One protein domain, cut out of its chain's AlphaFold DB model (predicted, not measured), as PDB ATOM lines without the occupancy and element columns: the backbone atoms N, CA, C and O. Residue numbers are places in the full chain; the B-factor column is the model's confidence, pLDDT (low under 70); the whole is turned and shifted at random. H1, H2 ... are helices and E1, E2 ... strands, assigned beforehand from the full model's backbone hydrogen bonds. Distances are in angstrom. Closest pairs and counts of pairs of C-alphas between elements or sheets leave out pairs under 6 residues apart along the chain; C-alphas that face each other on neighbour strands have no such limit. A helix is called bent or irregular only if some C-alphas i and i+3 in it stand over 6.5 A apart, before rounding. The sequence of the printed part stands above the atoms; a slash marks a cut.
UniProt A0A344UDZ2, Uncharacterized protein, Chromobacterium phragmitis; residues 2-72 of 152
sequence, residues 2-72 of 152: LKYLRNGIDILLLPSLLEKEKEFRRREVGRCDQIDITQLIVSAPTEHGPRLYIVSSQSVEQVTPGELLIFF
ATOM      1  N   LEU A   2      20.062 -16.720 -43.079       50.09
ATOM      2  CA  LEU A   2      21.373 -17.130 -43.636       50.09
ATOM      3  C   LEU A   2      22.589 -16.349 -43.099       50.09
ATOM      4  O   LEU A   2      23.680 -16.894 -43.020       50.09
ATOM      5  N   LYS A   3      22.416 -15.086 -42.680       54.16
ATOM      6  CA  LYS A   3      23.503 -14.267 -42.104       54.16
ATOM      7  C   LYS A   3      23.902 -14.676 -40.674       54.16
ATOM      8  O   LYS A   3      24.989 -14.316 -40.221       54.16
ATOM      9  N   TYR A   4      23.015 -15.379 -39.966       57.00
ATOM     10  CA  TYR A   4      23.208 -15.817 -38.578       57.00
ATOM     11  C   TYR A   4      23.597 -17.292 -38.478       57.00
ATOM     12  O   TYR A   4      24.221 -17.680 -37.496       57.00
ATOM     13  N   LEU A   5      23.287 -18.091 -39.500       62.41
ATOM     14  CA  LEU A   5      23.778 -19.456 -39.638       62.41
ATOM     15  C   LEU A   5      25.267 -19.413 -39.995       62.41
ATOM     16  O   LEU A   5      25.649 -19.237 -41.147       62.41
ATOM     17  N   ARG A   6      26.116 -19.505 -38.972       66.44
ATOM     18  CA  ARG A   6      27.568 -19.633 -39.116       66.44
ATOM     19  C   ARG A   6      27.981 -21.057 -38.764       66.44
ATOM     20  O   ARG A   6      27.335 -21.702 -37.940       66.44
ATOM     21  N   ASN A   7      29.084 -21.519 -39.350       64.44
ATOM     22  CA  ASN A   7      29.702 -22.781 -38.948       64.44
ATOM     23  C   ASN A   7      29.948 -22.794 -37.433       64.44
ATOM     24  O   ASN A   7      30.498 -21.836 -36.889       64.44
ATOM     25  N   GLY A   8      29.545 -23.884 -36.773       68.00
ATOM     26  CA  GLY A   8      29.730 -24.075 -35.333       68.00
ATOM     27  C   GLY A   8      28.701 -23.373 -34.443       68.00
ATOM     28  O   GLY A   8      28.949 -23.236 -33.248       68.00
ATOM     29  N   ILE A   9      27.568 -22.913 -34.989       75.44
ATOM     30  CA  ILE A   9      26.469 -22.426 -34.152       75.44
ATOM     31  C   ILE A   9      25.930 -23.554 -33.267       75.44
ATOM     32  O   ILE A   9      25.756 -24.682 -33.727       75.44
ATOM     33  N   ASP A  10      25.667 -23.238 -32.001       85.69
ATOM     34  CA  ASP A  10      25.023 -24.174 -31.088       85.69
ATOM     35  C   ASP A  10      23.611 -24.490 -31.599       85.69
ATOM     36  O   ASP A  10      22.779 -23.594 -31.785       85.69
ATOM     37  N   ILE A  11      23.357 -25.777 -31.838       85.88
ATOM     38  CA  ILE A  11      22.084 -26.281 -32.348       85.88
ATOM     39  C   ILE A  11      20.916 -25.893 -31.430       85.88
ATOM     40  O   ILE A  11      19.814 -25.641 -31.913       85.88
ATOM     41  N   LEU A  12      21.164 -25.745 -30.124       88.94
ATOM     42  CA  LEU A  12      20.158 -25.358 -29.136       88.94
ATOM     43  C   LEU A  12      19.692 -23.902 -29.291       88.94
ATOM     44  O   LEU A  12      18.631 -23.536 -28.788       88.94
ATOM     45  N   LEU A  13      20.437 -23.066 -30.021       89.56
ATOM     46  CA  LEU A  13      20.033 -21.692 -30.330       89.56
ATOM     47  C   LEU A  13      19.095 -21.610 -31.539       89.56
ATOM     48  O   LEU A  13      18.379 -20.613 -31.692       89.56
ATOM     49  N   LEU A  14      19.081 -22.636 -32.395       89.00
ATOM     50  CA  LEU A  14      18.350 -22.622 -33.659       89.00
ATOM     51  C   LEU A  14      16.830 -22.440 -33.510       89.00
ATOM     52  O   LEU A  14      16.302 -21.647 -34.290       89.00
ATOM     53  N   PRO A  15      16.117 -23.036 -32.525       92.50
ATOM     54  CA  PRO A  15      14.684 -22.780 -32.334       92.50
ATOM     55  C   PRO A  15      14.357 -21.293 -32.168       92.50
ATOM     56  O   PRO A  15      13.469 -20.750 -32.825       92.50
ATOM     57  N   SER A  16      15.137 -20.600 -31.335       91.06
ATOM     58  CA  SER A  16      14.938 -19.173 -31.058       91.06
ATOM     59  C   SER A  16      15.219 -18.292 -32.281       91.06
ATOM     60  O   SER A  16      14.562 -17.272 -32.491       91.06
ATOM     61  N   LEU A  17      16.197 -18.685 -33.101       89.62
ATOM     62  CA  LEU A  17      16.545 -17.986 -34.335       89.62
ATOM     63  C   LEU A  17      15.508 -18.238 -35.429       89.62
ATOM     64  O   LEU A  17      15.170 -17.311 -36.163       89.62
ATOM     65  N   LEU A  18      14.987 -19.463 -35.507       89.69
ATOM     66  CA  LEU A  18      13.907 -19.824 -36.412       89.69
ATOM     67  C   LEU A  18      12.644 -19.021 -36.094       89.69
ATOM     68  O   LEU A  18      12.059 -18.448 -37.008       89.69
ATOM     69  N   GLU A  19      12.254 -18.904 -34.821       91.81
ATOM     70  CA  GLU A  19      11.063 -18.128 -34.456       91.81
ATOM     71  C   GLU A  19      11.219 -16.638 -34.780       91.81
ATOM     72  O   GLU A  19      10.301 -16.027 -35.328       91.81
ATOM     73  N   LYS A  20      12.400 -16.056 -34.536       90.06
ATOM     74  CA  LYS A  20      12.692 -14.673 -34.948       90.06
ATOM     75  C   LYS A  20      12.566 -14.484 -36.458       90.06
ATOM     76  O   LYS A  20      12.057 -13.459 -36.907       90.06
ATOM     77  N   GLU A  21      13.020 -15.457 -37.245       87.50
ATOM     78  CA  GLU A  21      12.872 -15.400 -38.700       87.50
ATOM     79  C   GLU A  21      11.407 -15.519 -39.123       87.50
ATOM     80  O   GLU A  21      10.954 -14.745 -39.964       87.50
ATOM     81  N   LYS A  22      10.651 -16.448 -38.524       88.81
ATOM     82  CA  LYS A  22       9.213 -16.585 -38.773       88.81
ATOM     83  C   LYS A  22       8.487 -15.283 -38.468       88.81
ATOM     84  O   LYS A  22       7.694 -14.830 -39.283       88.81
ATOM     85  N   GLU A  23       8.787 -14.641 -37.341       90.81
ATOM     86  CA  GLU A  23       8.212 -13.342 -36.990       90.81
ATOM     87  C   GLU A  23       8.543 -12.268 -38.033       90.81
ATOM     88  O   GLU A  23       7.649 -11.544 -38.474       90.81
ATOM     89  N   PHE A  24       9.801 -12.186 -38.467       88.06
ATOM     90  CA  PHE A  24      10.203 -11.261 -39.522       88.06
ATOM     91  C   PHE A  24       9.422 -11.523 -40.815       88.06
ATOM     92  O   PHE A  24       8.835 -10.603 -41.382       88.06
ATOM     93  N   ARG A  25       9.318 -12.789 -41.230       84.00
ATOM     94  CA  ARG A  25       8.597 -13.176 -42.443       84.00
ATOM     95  C   ARG A  25       7.100 -12.882 -42.341       84.00
ATOM     96  O   ARG A  25       6.534 -12.332 -43.281       84.00
ATOM     97  N   ARG A  26       6.473 -13.137 -41.185       90.06
ATOM     98  CA  ARG A  26       5.067 -12.771 -40.922       90.06
ATOM     99  C   ARG A  26       4.831 -11.264 -41.066       90.06
ATOM    100  O   ARG A  26       3.756 -10.863 -41.501       90.06
ATOM    101  N   ARG A  27       5.810 -10.422 -40.712       90.31
ATOM    102  CA  ARG A  27       5.719  -8.960 -40.891       90.31
ATOM    103  C   ARG A  27       5.854  -8.533 -42.354       90.31
ATOM    104  O   ARG A  27       5.251  -7.537 -42.732       90.31
ATOM    105  N   GLU A  28       6.625  -9.259 -43.162       88.38
ATOM    106  CA  GLU A  28       6.823  -8.941 -44.583       88.38
ATOM    107  C   GLU A  28       5.642  -9.347 -45.468       88.38
ATOM    108  O   GLU A  28       5.246  -8.581 -46.342       88.38
ATOM    109  N   VAL A  29       5.107 -10.558 -45.277       86.94
ATOM    110  CA  VAL A  29       4.105 -11.147 -46.190       86.94
ATOM    111  C   VAL A  29       2.756 -11.433 -45.527       86.94
ATOM    112  O   VAL A  29       1.839 -11.910 -46.188       86.94
ATOM    113  N   GLY A  30       2.609 -11.129 -44.236       85.38
ATOM    114  CA  GLY A  30       1.414 -11.448 -43.458       85.38
ATOM    115  C   GLY A  30       1.417 -12.872 -42.896       85.38
ATOM    116  O   GLY A  30       2.414 -13.597 -42.955       85.38
ATOM    117  N   ARG A  31       0.286 -13.280 -42.304       81.69
ATOM    118  CA  ARG A  31       0.095 -14.657 -41.826       81.69
ATOM    119  C   ARG A  31      -0.008 -15.606 -43.017       81.69
ATOM    120  O   ARG A  31      -0.829 -15.396 -43.902       81.69
ATOM    121  N   CYS A  32       0.815 -16.644 -43.000       83.00
ATOM    122  CA  CYS A  32       0.851 -17.685 -44.011       83.00
ATOM    123  C   CYS A  32       1.174 -19.005 -43.314       83.00
ATOM    124  O   CYS A  32       2.190 -19.090 -42.619       83.00
ATOM    125  N   ASP A  33       0.346 -20.024 -43.532       80.19
ATOM    126  CA  ASP A  33       0.484 -21.329 -42.874       80.19
ATOM    127  C   ASP A  33       1.858 -21.958 -43.141       80.19
ATOM    128  O   ASP A  33       2.440 -22.584 -42.257       80.19
ATOM    129  N   GLN A  34       2.442 -21.699 -44.320       74.88
ATOM    130  CA  GLN A  34       3.795 -22.143 -44.672       74.88
ATOM    131  C   GLN A  34       4.865 -21.597 -43.714       74.88
ATOM    132  O   GLN A  34       5.812 -22.305 -43.373       74.88
ATOM    133  N   ILE A  35       4.719 -20.352 -43.246       81.50
ATOM    134  CA  ILE A  35       5.652 -19.758 -42.277       81.50
ATOM    135  C   ILE A  35       5.525 -20.473 -40.933       81.50
ATOM    136  O   ILE A  35       6.530 -20.763 -40.283       81.50
ATOM    137  N   ASP A  36       4.299 -20.789 -40.525       83.62
ATOM    138  CA  ASP A  36       4.035 -21.395 -39.224       83.62
ATOM    139  C   ASP A  36       4.577 -22.829 -39.152       83.62
ATOM    140  O   ASP A  36       5.257 -23.171 -38.177       83.62
ATOM    141  N   ILE A  37       4.416 -23.612 -40.223       80.88
ATOM    142  CA  ILE A  37       4.933 -24.987 -40.316       80.88
ATOM    143  C   ILE A  37       6.421 -25.077 -40.690       80.88
ATOM    144  O   ILE A  37       6.963 -26.177 -40.731       80.88
ATOM    145  N   THR A  38       7.110 -23.959 -40.957       82.19
ATOM    146  CA  THR A  38       8.532 -23.994 -41.347       82.19
ATOM    147  C   THR A  38       9.381 -24.660 -40.255       82.19
ATOM    148  O   THR A  38       9.302 -24.302 -39.075       82.19
ATOM    149  N   GLN A  39      10.236 -25.595 -40.658       86.31
ATOM    150  CA  GLN A  39      11.207 -26.291 -39.813       86.31
ATOM    151  C   GLN A  39      12.594 -26.223 -40.464       86.31
ATOM    152  O   GLN A  39      12.708 -26.008 -41.672       86.31
ATOM    153  N   LEU A  40      13.654 -26.397 -39.674       83.50
ATOM    154  CA  LEU A  40      15.012 -26.556 -40.199       83.50
ATOM    155  C   LEU A  40      15.421 -28.018 -40.106       83.50
ATOM    156  O   LEU A  40      15.272 -28.630 -39.055       83.50
ATOM    157  N   ILE A  41      16.008 -28.542 -41.176       84.19
ATOM    158  CA  ILE A  41      16.705 -29.827 -41.163       84.19
ATOM    159  C   ILE A  41      18.199 -29.513 -41.126       84.19
ATOM    160  O   ILE A  41      18.717 -28.849 -42.025       84.19
ATOM    161  N   VAL A  42      18.891 -29.949 -40.075       80.94
ATOM    162  CA  VAL A  42      20.312 -29.649 -39.859       80.94
ATOM    163  C   VAL A  42      21.102 -30.909 -39.539       80.94
ATOM    164  O   VAL A  42      20.609 -31.819 -38.881       80.94
ATOM    165  N   SER A  43      22.351 -30.957 -39.994       81.31
ATOM    166  CA  SER A  43      23.306 -31.992 -39.600       81.31
ATOM    167  C   SER A  43      24.266 -31.414 -38.567       81.31
ATOM    168  O   SER A  43      24.834 -30.344 -38.794       81.31
ATOM    169  N   ALA A  44      24.448 -32.109 -37.445       81.38
ATOM    170  CA  ALA A  44      25.398 -31.731 -36.405       81.38
ATOM    171  C   ALA A  44      26.342 -32.900 -36.069       81.38
ATOM    172  O   ALA A  44      25.921 -34.063 -36.073       81.38
ATOM    173  N   PRO A  45      27.632 -32.624 -35.801       81.06
ATOM    174  CA  PRO A  45      28.583 -33.652 -35.405       81.06
ATOM    175  C   PRO A  45      28.258 -34.177 -34.002       81.06
ATOM    176  O   PRO A  45      27.956 -33.406 -33.096       81.06
ATOM    177  N   THR A  46      28.370 -35.490 -33.817       81.81
ATOM    178  CA  THR A  46      28.291 -36.150 -32.505       81.81
ATOM    179  C   THR A  46      29.500 -37.063 -32.314       81.81
ATOM    180  O   THR A  46      30.236 -37.331 -33.268       81.81
ATOM    181  N   GLU A  47      29.681 -37.601 -31.107       83.31
ATOM    182  CA  GLU A  47      30.714 -38.609 -30.812       83.31
ATOM    183  C   GLU A  47      30.608 -39.854 -31.713       83.31
ATOM    184  O   GLU A  47      31.597 -40.539 -31.961       83.31
ATOM    185  N   HIS A  48      29.421 -40.123 -32.266       82.12
ATOM    186  CA  HIS A  48      29.153 -41.247 -33.164       82.12
ATOM    187  C   HIS A  48      29.077 -40.840 -34.649       82.12
ATOM    188  O   HIS A  48      28.497 -41.564 -35.466       82.12
ATOM    189  N   GLY A  49      29.642 -39.683 -34.998       76.25
ATOM    190  CA  GLY A  49      29.605 -39.102 -36.339       76.25
ATOM    191  C   GLY A  49      28.441 -38.126 -36.543       76.25
ATOM    192  O   GLY A  49      27.691 -37.841 -35.607       76.25
ATOM    193  N   PRO A  50      28.285 -37.563 -37.753       79.88
ATOM    194  CA  PRO A  50      27.193 -36.646 -38.050       79.88
ATOM    195  C   PRO A  50      25.821 -37.291 -37.801       79.88
ATOM    196  O   PRO A  50      25.584 -38.453 -38.154       79.88
ATOM    197  N   ARG A  51      24.918 -36.529 -37.186       84.00
ATOM    198  CA  ARG A  51      23.513 -36.889 -36.971       84.00
ATOM    199  C   ARG A  51      22.617 -35.791 -37.522       84.00
ATOM    200  O   ARG A  51      22.995 -34.621 -37.521       84.00
ATOM    201  N   LEU A  52      21.450 -36.191 -38.014       85.62
ATOM    202  CA  LEU A  52      20.457 -35.271 -38.544       85.62
ATOM    203  C   LEU A  52      19.468 -34.882 -37.450       85.62
ATOM    204  O   LEU A  52      19.081 -35.718 -36.635       85.62
ATOM    205  N   TYR A  53      19.060 -33.622 -37.457       85.94
ATOM    206  CA  TYR A  53      18.130 -33.046 -36.507       85.94
ATOM    207  C   TYR A  53      17.090 -32.205 -37.230       85.94
ATOM    208  O   TYR A  53      17.397 -31.538 -38.222       85.94
ATOM    209  N   ILE A  54      15.884 -32.194 -36.685       87.56
ATOM    210  CA  ILE A  54      14.832 -31.261 -37.052       87.56
ATOM    211  C   ILE A  54      14.666 -30.248 -35.944       87.56
ATOM    212  O   ILE A  54      14.582 -30.579 -34.764       87.56
ATOM    213  N   VAL A  55      14.644 -28.991 -36.353       88.38
ATOM    214  CA  VAL A  55      14.486 -27.854 -35.469       88.38
ATOM    215  C   VAL A  55      13.164 -27.186 -35.791       88.38
ATOM    216  O   VAL A  55      12.970 -26.636 -36.879       88.38
ATOM    217  N   SER A  56      12.262 -27.223 -34.821       89.75
ATOM    218  CA  SER A  56      11.049 -26.419 -34.804       89.75
ATOM    219  C   SER A  56      11.276 -25.159 -33.959       89.75
ATOM    220  O   SER A  56      12.336 -24.969 -33.364       89.75
ATOM    221  N   SER A  57      10.274 -24.283 -33.856       85.56
ATOM    222  CA  SER A  57      10.344 -23.136 -32.935       85.56
ATOM    223  C   SER A  57      10.419 -23.557 -31.454       85.56
ATOM    224  O   SER A  57      10.681 -22.717 -30.597       85.56
ATOM    225  N   GLN A  58      10.156 -24.832 -31.142       86.62
ATOM    226  CA  GLN A  58       9.968 -25.344 -29.780       86.62
ATOM    227  C   GLN A  58      10.955 -26.457 -29.412       86.62
ATOM    228  O   GLN A  58      11.211 -26.669 -28.229       86.62
ATOM    229  N   SER A  59      11.505 -27.167 -30.397       88.75
ATOM    230  CA  SER A  59      12.273 -28.391 -30.176       88.75
ATOM    231  C   SER A  59      13.436 -28.548 -31.153       88.75
ATOM    232  O   SER A  59      13.442 -27.990 -32.253       88.75
ATOM    233  N   VAL A  60      14.419 -29.332 -30.715       90.19
ATOM    234  CA  VAL A  60      15.496 -29.899 -31.529       90.19
ATOM    235  C   VAL A  60      15.397 -31.408 -31.355       90.19
ATOM    236  O   VAL A  60      15.621 -31.920 -30.260       90.19
ATOM    237  N   GLU A  61      15.041 -32.116 -32.416       89.50
ATOM    238  CA  GLU A  61      14.774 -33.552 -32.385       89.50
ATOM    239  C   GLU A  61      15.749 -34.265 -33.308       89.50
ATOM    240  O   GLU A  61      15.896 -33.889 -34.468       89.50
ATOM    241  N   GLN A  62      16.453 -35.276 -32.797       87.00
ATOM    242  CA  GLN A  62      17.297 -36.111 -33.644       87.00
ATOM    243  C   GLN A  62      16.408 -37.006 -34.503       87.00
ATOM    244  O   GLN A  62      15.515 -37.666 -33.985       87.00
ATOM    245  N   VAL A  63      16.705 -37.067 -35.796       82.44
ATOM    246  CA  VAL A  63      15.935 -37.837 -36.769       82.44
ATOM    247  C   VAL A  63      16.719 -39.083 -37.143       82.44
ATOM    248  O   VAL A  63      17.904 -39.024 -37.490       82.44
ATOM    249  N   THR A  64      16.063 -40.232 -37.083       70.12
ATOM    250  CA  THR A  64      16.576 -41.467 -37.666       70.12
ATOM    251  C   THR A  64      16.337 -41.472 -39.181       70.12
ATOM    252  O   THR A  64      15.395 -40.849 -39.668       70.12
ATOM    253  N   PRO A  65      17.150 -42.192 -39.974       60.16
ATOM    254  CA  PRO A  65      16.987 -42.229 -41.430       60.16
ATOM    255  C   PRO A  65      15.577 -42.611 -41.918       60.16
ATOM    256  O   PRO A  65      15.182 -42.183 -42.995       60.16
ATOM    257  N   GLY A  66      14.815 -43.390 -41.138       56.38
ATOM    258  CA  GLY A  66      13.434 -43.762 -41.467       56.38
ATOM    259  C   GLY A  66      12.402 -42.661 -41.198       56.38
ATOM    260  O   GLY A  66      11.388 -42.599 -41.881       56.38
ATOM    261  N   GLU A  67      12.666 -41.759 -40.251       59.41
ATOM    262  CA  GLU A  67      11.754 -40.663 -39.889       59.41
ATOM    263  C   GLU A  67      11.819 -39.498 -40.886       59.41
ATOM    264  O   GLU A  67      10.867 -38.738 -41.004       59.41
ATOM    265  N   LEU A  68      12.894 -39.396 -41.677       57.19
ATOM    266  CA  LEU A  68      13.034 -38.406 -42.755       57.19
ATOM    267  C   LEU A  68      11.920 -38.484 -43.810       57.19
ATOM    268  O   LEU A  68      11.562 -37.465 -44.395       57.19
ATOM    269  N   LEU A  69      11.360 -39.678 -44.021       52.81
ATOM    270  CA  LEU A  69      10.248 -39.921 -44.943       52.81
ATOM    271  C   LEU A  69       8.965 -39.185 -44.528       52.81
ATOM    272  O   LEU A  69       8.161 -38.853 -45.387       52.81
ATOM    273  N   ILE A  70       8.793 -38.891 -43.235       51.00
ATOM    274  CA  ILE A  70       7.584 -38.270 -42.666       51.00
ATOM    275  C   ILE A  70       7.508 -36.767 -42.997       51.00
ATOM    276  O   ILE A  70       6.431 -36.176 -42.972       51.00
ATOM    277  N   PHE A  71       8.639 -36.141 -43.339       52.00
ATOM    278  CA  PHE A  71       8.742 -34.688 -43.536       52.00
ATOM    279  C   PHE A  71       8.545 -34.229 -44.982       52.00
ATOM    280  O   PHE A  71       8.468 -33.028 -45.241       52.00
ATOM    281  N   PHE A  72       8.428 -35.168 -45.917       55.72
ATOM    282  CA  PHE A  72       7.974 -34.891 -47.272       55.72
ATOM    283  C   PHE A  72       6.496 -35.288 -47.362       55.72
ATOM    284  O   PHE A  72       6.151 -36.359 -46.867       55.72
TER     285      PHE A  72
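This is residues 2 to 72 of the 152 residues of an uncharacterized protein of Chromobacterium phragmitis (UniProt A0A344UDZ2). The first part of a long helix, H1, packs slantwise on one face of a small twisted antiparallel sheet, E1 E2 E3; its rest runs beyond the sheet to short H2, while short H3 grazes the sheet. The printed part has 71 residues, mixed in class, in order H1 H2 E1 E2 E3 H3. It is only just compact, close to loose, with radius of gyration of the C-alphas 13.3 A and spans of 42 by 27 by 17 A.

H1, residues 11 to 29, touches H2, residues 33 to 36, with residues 22 to 26 alone; the closest C-alphas, of Lys 22 and Ile 35, are 5.9 A apart. E1, residues 40 to 46, E2, residues 49 to 55, and E3, residues 60 to 63, form a meander, each strand the antiparallel neighbour of the one before. N 42 and O 53, 2.9 A, and N 54 and O 61, 2.8 A, are within hydrogen-bond range across its two hairpins. H1 is on this sheet in two layers, at a height of 9.5 A; the closest C-alphas of H1 and E2, of Pro 15 and Val 55, are 6.0 A apart. H3, residues 67 to 71, only grazes the sheet with residues 68 to 71. O i to N i+4 pairs within range number 13 of 15 in H1 and 0 of 1 in H3, which has 2 of 2 to N i+3; H2 is too short for one.

H1 runs 27.3 A from C-alpha 11 at (22.084, -26.281, -32.348), and is only just irregular, with C-alphas 12 and 15 6.8 A apart. E1 is 18.1 A long, E2 18.9 A; H3 ends at C-alpha 71, (8.742, -34.688, -43.536).

The C-alphas farthest apart, of Gly 30 and His 48, are 42.0 A apart. The printed part has no cut, and its links between named elements are tight. Residues 2 to 8 and 65 to 72 have pLDDT under 70.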